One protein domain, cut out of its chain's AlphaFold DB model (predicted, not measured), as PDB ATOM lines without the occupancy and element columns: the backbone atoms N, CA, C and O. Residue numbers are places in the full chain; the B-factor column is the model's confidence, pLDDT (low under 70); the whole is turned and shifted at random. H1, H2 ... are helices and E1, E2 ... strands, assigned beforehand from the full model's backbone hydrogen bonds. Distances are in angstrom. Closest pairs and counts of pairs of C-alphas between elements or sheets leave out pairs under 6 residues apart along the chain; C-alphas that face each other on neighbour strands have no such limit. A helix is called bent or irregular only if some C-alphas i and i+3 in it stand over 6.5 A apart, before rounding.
ATOM      1  N   THR A  16     -38.433  38.282  16.158       85.19
ATOM      2  CA  THR A  16     -37.554  37.201  15.690       85.19
ATOM      3  C   THR A  16     -36.994  37.540  14.316       85.19
ATOM      4  O   THR A  16     -35.778  37.489  14.122       85.19
ATOM      5  N   ALA A  17     -37.858  37.952  13.385       85.88
ATOM      6  CA  ALA A  17     -37.431  38.406  12.064       85.88
ATOM      7  C   ALA A  17     -36.494  39.615  12.172       85.88
ATOM      8  O   ALA A  17     -35.440  39.637  11.540       85.88
ATOM      9  N   TYR A  18     -36.816  40.570  13.047       86.19
ATOM     10  CA  TYR A  18     -35.968  41.732  13.283       86.19
ATOM     11  C   TYR A  18     -34.575  41.356  13.809       86.19
ATOM     12  O   TYR A  18     -33.569  41.836  13.291       86.19
ATOM     13  N   LYS A  19     -34.485  40.442  14.790       87.12
ATOM     14  CA  LYS A  19     -33.193  39.922  15.271       87.12
ATOM     15  C   LYS A  19     -32.399  39.248  14.153       87.12
ATOM     16  O   LYS A  19     -31.196  39.477  14.044       87.12
ATOM     17  N   HIS A  20     -33.058  38.460  13.306       91.25
ATOM     18  CA  HIS A  20     -32.414  37.834  12.150       91.25
ATOM     19  C   HIS A  20     -31.855  38.876  11.173       91.25
ATOM     20  O   HIS A  20     -30.701  38.784  10.761       91.25
ATOM     21  N   HIS A  21     -32.622  39.927  10.871       91.88
ATOM     22  CA  HIS A  21     -32.174  41.039  10.024       91.88
ATOM     23  C   HIS A  21     -30.966  41.776  10.610       91.88
ATOM     24  O   HIS A  21     -30.023  42.077   9.879       91.88
ATOM     25  N   LEU A  22     -30.940  42.011  11.926       90.44
ATOM     26  CA  LEU A  22     -29.779  42.604  12.599       90.44
ATOM     27  C   LEU A  22     -28.534  41.712  12.504       90.44
ATOM     28  O   LEU A  22     -27.431  42.210  12.271       90.44
ATOM     29  N   LEU A  23     -28.692  40.394  12.643       92.19
ATOM     30  CA  LEU A  23     -27.580  39.454  12.499       92.19
ATOM     31  C   LEU A  23     -27.062  39.392  11.054       92.19
ATOM     32  O   LEU A  23     -25.852  39.273  10.851       92.19
ATOM     33  N   LEU A  24     -27.934  39.516  10.047       93.62
ATOM     34  CA  LEU A  24     -27.525  39.620   8.641       93.62
ATOM     35  C   LEU A  24     -26.728  40.903   8.396       93.62
ATOM     36  O   LEU A  24     -25.670  40.856   7.768       93.62
ATOM     37  N   LEU A  25     -27.185  42.029   8.951       93.44
ATOM     38  CA  LEU A  25     -26.471  43.303   8.878       93.44
ATOM     39  C   LEU A  25     -25.082  43.210   9.519       93.44
ATOM     40  O   LEU A  25     -24.093  43.620   8.910       93.44
ATOM     41  N   LYS A  26     -24.991  42.605  10.708       91.69
ATOM     42  CA  LYS A  26     -23.714  42.334  11.381       91.69
ATOM     43  C   LYS A  26     -22.822  41.424  10.537       91.69
ATOM     44  O   LYS A  26     -21.633  41.693  10.395       91.69
ATOM     45  N   SER A  27     -23.391  40.379   9.938       92.75
ATOM     46  CA  SER A  27     -22.646  39.449   9.085       92.75
ATOM     47  C   SER A  27     -22.074  40.140   7.848       92.75
ATOM     48  O   SER A  27     -20.907  39.935   7.531       92.75
ATOM     49  N   MET A  28     -22.845  41.018   7.199       94.00
ATOM     50  CA  MET A  28     -22.354  41.836   6.086       94.00
ATOM     51  C   MET A  28     -21.237  42.784   6.540       94.00
ATOM     52  O   MET A  28     -20.180  42.829   5.917       94.00
ATOM     53  N   HIS A  29     -21.450  43.516   7.637       93.44
ATOM     54  CA  HIS A  29     -20.498  44.512   8.133       93.44
ATOM     55  C   HIS A  29     -19.157  43.896   8.558       93.44
ATOM     56  O   HIS A  29     -18.103  44.467   8.294       93.44
ATOM     57  N   CYS A  30     -19.192  42.717   9.178       90.62
ATOM     58  CA  CYS A  30     -18.003  42.010   9.650       90.62
ATOM     59  C   CYS A  30     -17.439  41.008   8.630       90.62
ATOM     60  O   CYS A  30     -16.561  40.228   8.992       90.62
ATOM     61  N   ALA A  31     -17.957  40.978   7.393       90.88
ATOM     62  CA  ALA A  31     -17.609  39.981   6.378       90.88
ATOM     63  C   ALA A  31     -17.661  38.533   6.914       90.88
ATOM     64  O   ALA A  31     -16.802  37.706   6.615       90.88
ATOM     65  N   ARG A  32     -18.667  38.219   7.737       91.56
ATOM     66  CA  ARG A  32     -18.883  36.877   8.287       91.56
ATOM     67  C   ARG A  32     -19.641  36.017   7.274       91.56
ATOM     68  O   ARG A  32     -20.626  36.493   6.704       91.56
ATOM     69  N   PRO A  33     -19.235  34.753   7.060       92.50
ATOM     70  CA  PRO A  33     -19.937  33.878   6.136       92.50
ATOM     71  C   PRO A  33     -21.334  33.522   6.657       92.50
ATOM     72  O   PRO A  33     -21.518  33.163   7.821       92.50
ATOM     73  N   VAL A  34     -22.305  33.564   5.753       94.44
ATOM     74  CA  VAL A  34     -23.662  33.036   5.922       94.44
ATOM     75  C   VAL A  34     -23.825  31.754   5.114       94.44
ATOM     76  O   VAL A  34     -22.973  31.416   4.298       94.44
ATOM     77  N   VAL A  35     -24.905  31.014   5.336       94.81
ATOM     78  CA  VAL A  35     -25.211  29.774   4.625       94.81
ATOM     79  C   VAL A  35     -26.448  29.973   3.759       94.81
ATOM     80  O   VAL A  35     -27.503  30.357   4.256       94.81
ATOM     81  N   HIS A  36     -26.320  29.665   2.473       94.75
ATOM     82  CA  HIS A  36     -27.426  29.613   1.517       94.75
ATOM     83  C   HIS A  36     -27.240  28.376   0.641       94.75
ATOM     84  O   HIS A  36     -26.137  28.150   0.135       94.75
ATOM     85  N   GLU A  37     -28.291  27.561   0.511       93.19
ATOM     86  CA  GLU A  37     -28.257  26.265  -0.197       93.19
ATOM     87  C   GLU A  37     -27.143  25.325   0.312       93.19
ATOM     88  O   GLU A  37     -26.505  24.604  -0.449       93.19
ATOM     89  N   GLY A  38     -26.858  25.359   1.619       91.69
ATOM     90  CA  GLY A  38     -25.819  24.530   2.246       91.69
ATOM     91  C   GLY A  38     -24.376  25.003   2.024       91.69
ATOM     92  O   GLY A  38     -23.451  24.399   2.565       91.69
ATOM     93  N   LEU A  39     -24.162  26.098   1.290       92.12
ATOM     94  CA  LEU A  39     -22.837  26.651   1.007       92.12
ATOM     95  C   LEU A  39     -22.557  27.898   1.845       92.12
ATOM     96  O   LEU A  39     -23.435  28.744   2.014       92.12
ATOM     97  N   ASN A  40     -21.313  28.034   2.316       94.12
ATOM     98  CA  ASN A  40     -20.847  29.269   2.947       94.12
ATOM     99  C   ASN A  40     -20.674  30.352   1.873       94.12
ATOM    100  O   ASN A  40     -19.945  30.149   0.901       94.12
ATOM    101  N   GLN A  41     -21.318  31.496   2.058       94.38
ATOM    102  CA  GLN A  41     -21.308  32.629   1.139       94.38
ATOM    103  C   GLN A  41     -21.151  33.936   1.920       94.38
ATOM    104  O   GLN A  41     -21.410  33.987   3.120       94.38
ATOM    105  N   PHE A  42     -20.733  35.003   1.244       95.38
ATOM    106  CA  PHE A  42     -20.628  36.335   1.840       95.38
ATOM    107  C   PHE A  42     -21.730  37.240   1.311       95.38
ATOM    108  O   PHE A  42     -22.120  37.148   0.146       95.38
ATOM    109  N   ILE A  43     -22.218  38.129   2.169       96.62
ATOM    110  CA  ILE A  43     -23.209  39.131   1.790       96.62
ATOM    111  C   ILE A  43     -22.479  40.292   1.115       96.62
ATOM    112  O   ILE A  43     -21.566  40.873   1.694       96.62
ATOM    113  N   SER A  44     -22.898  40.635  -0.101       96.00
ATOM    114  CA  SER A  44     -22.405  41.802  -0.835       96.00
ATOM    115  C   SER A  44     -23.265  43.040  -0.591       96.00
ATOM    116  O   SER A  44     -22.749  44.152  -0.636       96.00
ATOM    117  N   CYS A  45     -24.573  42.862  -0.408       95.12
ATOM    118  CA  CYS A  45     -25.519  43.955  -0.215       95.12
ATOM    119  C   CYS A  45     -26.770  43.460   0.524       95.12
ATOM    120  O   CYS A  45     -27.165  42.298   0.396       95.12
ATOM    121  N   LEU A  46     -27.400  44.362   1.274       95.94
ATOM    122  CA  LEU A  46     -28.687  44.168   1.931       95.94
ATOM    123  C   LEU A  46     -29.607  45.323   1.551       95.94
ATOM    124  O   LEU A  46     -29.203  46.483   1.603       95.94
ATOM    125  N   THR A  47     -30.861  45.016   1.244       94.62
ATOM    126  CA  THR A  47     -31.905  46.032   1.075       94.62
ATOM    127  C   THR A  47     -33.046  45.742   2.028       94.62
ATOM    128  O   THR A  47     -33.647  44.671   1.968       94.62
ATOM    129  N   ALA A  48     -33.343  46.695   2.907       90.44
ATOM    130  CA  ALA A  48     -34.490  46.629   3.799       90.44
ATOM    131  C   ALA A  48     -35.688  47.333   3.154       90.44
ATOM    132  O   ALA A  48     -35.553  48.438   2.630       90.44
ATOM    133  N   ASN A  49     -36.858  46.709   3.228       86.94
ATOM    134  CA  ASN A  49     -38.125  47.302   2.832       86.94
ATOM    135  C   ASN A  49     -39.081  47.309   4.026       86.94
ATOM    136  O   ASN A  49     -39.202  46.311   4.744       86.94
ATOM    137  N   ARG A  50     -39.760  48.438   4.232       83.56
ATOM    138  CA  ARG A  50     -40.687  48.644   5.341       83.56
ATOM    139  C   ARG A  50     -42.088  48.868   4.790       83.56
ATOM    140  O   ARG A  50     -42.308  49.815   4.046       83.56
ATOM    141  N   ASP A  51     -43.027  48.040   5.229       82.06
ATOM    142  CA  ASP A  51     -44.441  48.145   4.876       82.06
ATOM    143  C   ASP A  51     -45.306  47.994   6.134       82.06
ATOM    144  O   ASP A  51     -45.280  46.955   6.795       82.06
ATOM    145  N   GLY A  52     -46.011  49.060   6.528       70.50
ATOM    146  CA  GLY A  52     -46.962  49.029   7.651       70.50
ATOM    147  C   GLY A  52     -46.405  48.497   8.984       70.50
ATOM    148  O   GLY A  52     -47.117  47.817   9.718       70.50
ATOM    149  N   GLY A  53     -45.121  48.736   9.281       70.12
ATOM    150  CA  GLY A  53     -44.445  48.238  10.494       70.12
ATOM    151  C   GLY A  53     -43.849  46.829  10.366       70.12
ATOM    152  O   GLY A  53     -43.197  46.339  11.287       70.12
ATOM    153  N   ARG A  54     -44.017  46.162   9.219       72.94
ATOM    154  CA  ARG A  54     -43.258  44.958   8.865       72.94
ATOM    155  C   ARG A  54     -41.970  45.368   8.166       72.94
ATOM    156  O   ARG A  54     -41.994  46.146   7.214       72.94
ATOM    157  N   ILE A  55     -40.855  44.823   8.634       82.12
ATOM    158  CA  ILE A  55     -39.558  44.944   7.973       82.12
ATOM    159  C   ILE A  55     -39.309  43.634   7.231       82.12
ATOM    160  O   ILE A  55     -39.457  42.550   7.792       82.12
ATOM    161  N   SER A  56     -38.961  43.744   5.958       87.44
ATOM    162  CA  SER A  56     -38.475  42.648   5.122       87.44
ATOM    163  C   SER A  56     -37.081  43.004   4.627       87.44
ATOM    164  O   SER A  56     -36.744  44.183   4.508       87.44
ATOM    165  N   MET A  57     -36.250  41.998   4.374       93.31
ATOM    166  CA  MET A  57     -34.879  42.214   3.931       93.31
ATOM    167  C   MET A  57     -34.546  41.262   2.792       93.31
ATOM    168  O   MET A  57     -34.751  40.053   2.901       93.31
ATOM    169  N   THR A  58     -34.018  41.824   1.711       96.50
ATOM    170  CA  THR A  58     -33.466  41.076   0.583       96.50
ATOM    171  C   THR A  58     -31.946  41.065   0.695       96.50
ATOM    172  O   THR A  58     -31.326  42.099   0.959       96.50
ATOM    173  N   VAL A  59     -31.349  39.891   0.504       96.88
ATOM    174  CA  VAL A  59     -29.918  39.628   0.658       96.88
ATOM    175  C   VAL A  59     -29.304  39.338  -0.702       96.88
ATOM    176  O   VAL A  59     -29.781  38.472  -1.427       96.88
ATOM    177  N   TYR A  60     -28.218  40.024  -1.036       97.25
ATOM    178  CA  TYR A  60     -27.448  39.775  -2.251       97.25
ATOM    179  C   TYR A  60     -26.117  39.140  -1.869       97.25
ATOM    180  O   TYR A  60     -25.342  39.714  -1.099       97.25
ATOM    181  N   LEU A  61     -25.852  37.949  -2.399       96.56
ATOM    182  CA  LEU A  61     -24.651  37.174  -2.096       96.56
ATOM    183  C   LEU A  61     -23.553  37.451  -3.128       96.56
ATOM    184  O   LEU A  61     -23.820  37.626  -4.317       96.56
ATOM    185  N   ALA A  62     -22.303  37.487  -2.673       95.06
ATOM    186  CA  ALA A  62     -21.150  37.718  -3.531       95.06
ATOM    187  C   ALA A  62     -21.059  36.645  -4.631       95.06
ATOM    188  O   ALA A  62     -21.049  35.447  -4.349       95.06
ATOM    189  N   GLY A  63     -20.992  37.079  -5.893       92.81
ATOM    190  CA  GLY A  63     -20.896  36.178  -7.047       92.81
ATOM    191  C   GLY A  63     -22.200  35.465  -7.430       92.81
ATOM    192  O   GLY A  63     -22.174  34.611  -8.315       92.81
ATOM    193  N   LYS A  64     -23.337  35.806  -6.810       93.81
ATOM    194  CA  LYS A  64     -24.664  35.307  -7.195       93.81
ATOM    195  C   LYS A  64     -25.467  36.401  -7.889       93.81
ATOM    196  O   LYS A  64     -25.366  37.579  -7.558       93.81
ATOM    197  N   VAL A  65     -26.283  35.989  -8.854       92.12
ATOM    198  CA  VAL A  65     -27.231  36.874  -9.535       92.12
ATOM    199  C   VAL A  65     -28.574  36.770  -8.826       92.12
ATOM    200  O   VAL A  65     -29.102  35.670  -8.674       92.12
ATOM    201  N   GLY A  66     -29.126  37.914  -8.430       91.25
ATOM    202  CA  GLY A  66     -30.430  38.001  -7.776       91.25
ATOM    203  C   GLY A  66     -30.349  38.279  -6.277       91.25
ATOM    204  O   GLY A  66     -29.299  38.153  -5.645       91.25
ATOM    205  N   GLY A  67     -31.486  38.716  -5.740       94.62
ATOM    206  CA  GLY A  67     -31.697  38.917  -4.313       94.62
ATOM    207  C   GLY A  67     -32.507  37.766  -3.727       94.62
ATOM    208  O   GLY A  67     -33.454  37.293  -4.353       94.62
ATOM    209  N   PHE A  68     -32.137  37.340  -2.528       95.69
ATOM    210  CA  PHE A  68     -32.767  36.246  -1.790       95.69
ATOM    211  C   PHE A  68     -33.554  36.800  -0.605       95.69
ATOM    212  O   PHE A  68     -33.173  37.834  -0.046       95.69
ATOM    213  N   ASP A  69     -34.638  36.140  -0.195       94.25
ATOM    214  CA  ASP A  69     -35.307  36.529   1.046       94.25
ATOM    215  C   ASP A  69     -34.374  36.231   2.225       94.25
ATOM    216  O   ASP A  69     -33.726  35.186   2.292       94.25
ATOM    217  N   SER A  70     -34.313  37.149   3.186       93.31
ATOM    218  CA  SER A  70     -33.618  36.949   4.458       93.31
ATOM    219  C   SER A  70     -33.887  35.595   5.126       93.31
ATOM    220  O   SER A  70     -32.985  35.060   5.768       93.31
ATOM    221  N   LYS A  71     -35.091  35.030   4.979       91.94
ATOM    222  CA  LYS A  71     -35.496  33.743   5.565       91.94
ATOM    223  C   LYS A  71     -34.765  32.543   4.965       91.94
ATOM    224  O   LYS A  71     -34.614  31.536   5.652       91.94
ATOM    225  N   ASP A  72     -34.281  32.664   3.732       94.31
ATOM    226  CA  ASP A  72     -33.544  31.604   3.037       94.31
ATOM    227  C   ASP A  72     -32.055  31.585   3.425       94.31
ATOM    228  O   ASP A  72     -31.317  30.656   3.087       94.31
ATOM    229  N   ILE A  73     -31.603  32.610   4.155       94.56
ATOM    230  CA  ILE A  73     -30.221  32.774   4.596       94.56
ATOM    231  C   ILE A  73     -30.087  32.342   6.051       94.56
ATOM    232  O   ILE A  73     -30.698  32.914   6.952       94.56
ATOM    233  N   GLN A  74     -29.222  31.367   6.298       93.88
ATOM    234  CA  GLN A  74     -28.895  30.909   7.642       93.88
ATOM    235  C   GLN A  74     -27.596  31.555   8.121       93.88
ATOM    236  O   GLN A  74     -26.627  31.678   7.376       93.88
ATOM    237  N   ILE A  75     -27.540  31.930   9.395       89.31
ATOM    238  CA  ILE A  75     -26.323  32.450  10.019       89.31
ATOM    239  C   ILE A  75     -25.803  31.369  10.953       89.31
ATOM    240  O   ILE A  75     -26.507  30.944  11.871       89.31
ATOM    241  N   LYS A  76     -24.568  30.914  10.729       78.25
ATOM    242  CA  LYS A  76     -23.882  30.049  11.690       78.25
ATOM    243  C   LYS A  76     -23.584  30.889  12.925       78.25
ATOM    244  O   LYS A  76     -22.656  31.692  12.910       78.25
ATOM    245  N   GLN A  77     -24.405  30.746  13.959       66.50
ATOM    246  CA  GLN A  77     -24.138  31.369  15.247       66.50
ATOM    247  C   GLN A  77     -22.923  30.681  15.869       66.50
ATOM    248  O   GLN A  77     -22.935  29.479  16.137       66.50
ATOM    249  N   ASP A  78     -21.867  31.450  16.099       58.19
ATOM    250  CA  ASP A  78     -20.777  31.045  16.971       58.19
ATOM    251  C   ASP A  78     -21.339  30.941  18.388       58.19
ATOM    252  O   ASP A  78     -22.146  31.775  18.805       58.19
TER     253      ASP A  78
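What this domain is: This is residues 16 to 78 of the 95 residues of an uncharacterized protein of Massilia timonae CCUG 45783 (UniProt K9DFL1). A long antiparallel hairpin, E3 and E4, forms a narrow ribbon with the one helix, H1, packed over one of its faces, and a second, very small hairpin, E1 and E2, sits at the end of the ribbon where E3 begins and E4 ends. The unnamed last stretch, residues 62 to 78, folds back and pairs briefly first with E4, at residues 68 to 69, and then with E1, at residues 74 to 75. The printed part has 63 residues, with one named helix and four named strands in the order H1, E1, E2, E3, E4 along the chain, and its class is mixed, helices and strands. There are two sheets of two strands each, E1 - E2 and E3 - E4, both antiparallel. The whole is compact, with a radius of gyration of the C-alphas of 11.0 A, and spans 33 by 28 by 20 A along its three main axes.

How they stand to each other: The longer sheet is made of E3, residues 43 to 51, and E4, residues 54 to 61, which form a hairpin. They are antiparallel, with 161 degrees between their N-to-C directions. The C-alphas of residues 48 and 57 face each other at 4.4 A. N 49 and O 56, at 2.8 A, and N 58 and O 47, at 2.9 A, are within hydrogen-bond range. H1, residues 16 to 29, has 21 pairs of C-alphas within 10 A of E4 and 16 within 10 A of E3, made by its residues 17 to 29. The closest C-alphas of H1 and E3 are those of Met 28 and Ile 43, 5.1 A apart. The closest C-alphas of H1 and E4 are those of His 21 and Met 57, 6.8 A apart. In H1 every O i to N i+4 pair is within hydrogen-bond range. The other hairpin is E1, residues 34 to 36, and E2, residues 39 to 41, antiparallel with 130 degrees between their directions. N 34 and O 41, at 2.8 A, and N 36 and O 39, at 3.1 A, are within hydrogen-bond range. E2 runs on into E3 across a break of 1 residue, at 84 degrees, and these two strands meet only through their link. The closest C-alphas of E2 and E4 are those of Gln 41 and Leu 61, 6.5 A apart. H1 and E2 are apart, and so are E1 and E4. Residues 58 to 59 of E4 pair antiparallel with residues 68 to 69, and residues 34 to 35 of E1 pair antiparallel with residues 74 to 75.

Where its parts are: E3 is the longest strand by residues, with 9, and measures 23.3 A from its first C-alpha to its last. E4 has 8 residues and measures 23.0 A, ending at C-alpha 61 at (-24.651, 37.174, -2.096). H1 has 14 residues and measures 20.0 A, from C-alpha 16 at (-37.554, 37.201, 15.690) to C-alpha 29 at (-20.498, 44.512, 8.133); it is not bent. E1 and E2 have three residues each.

The domain as a whole: The two C-alphas farthest apart are those of Leu 39 in E2 and Gly 52 between E3 and E4, at 33.6 A. The first and last printed C-alphas, Thr 16 and Asp 78, are 17.9 A apart. The printed part has no cut, and the links H1 to E1, E1 to E2, E2 to E3 and E3 to E4 are tight. After E4, residues 62 to 78 hold no named element. The mean pLDDT of the printed part is 90.1, and residues 77 to 78 are under 70.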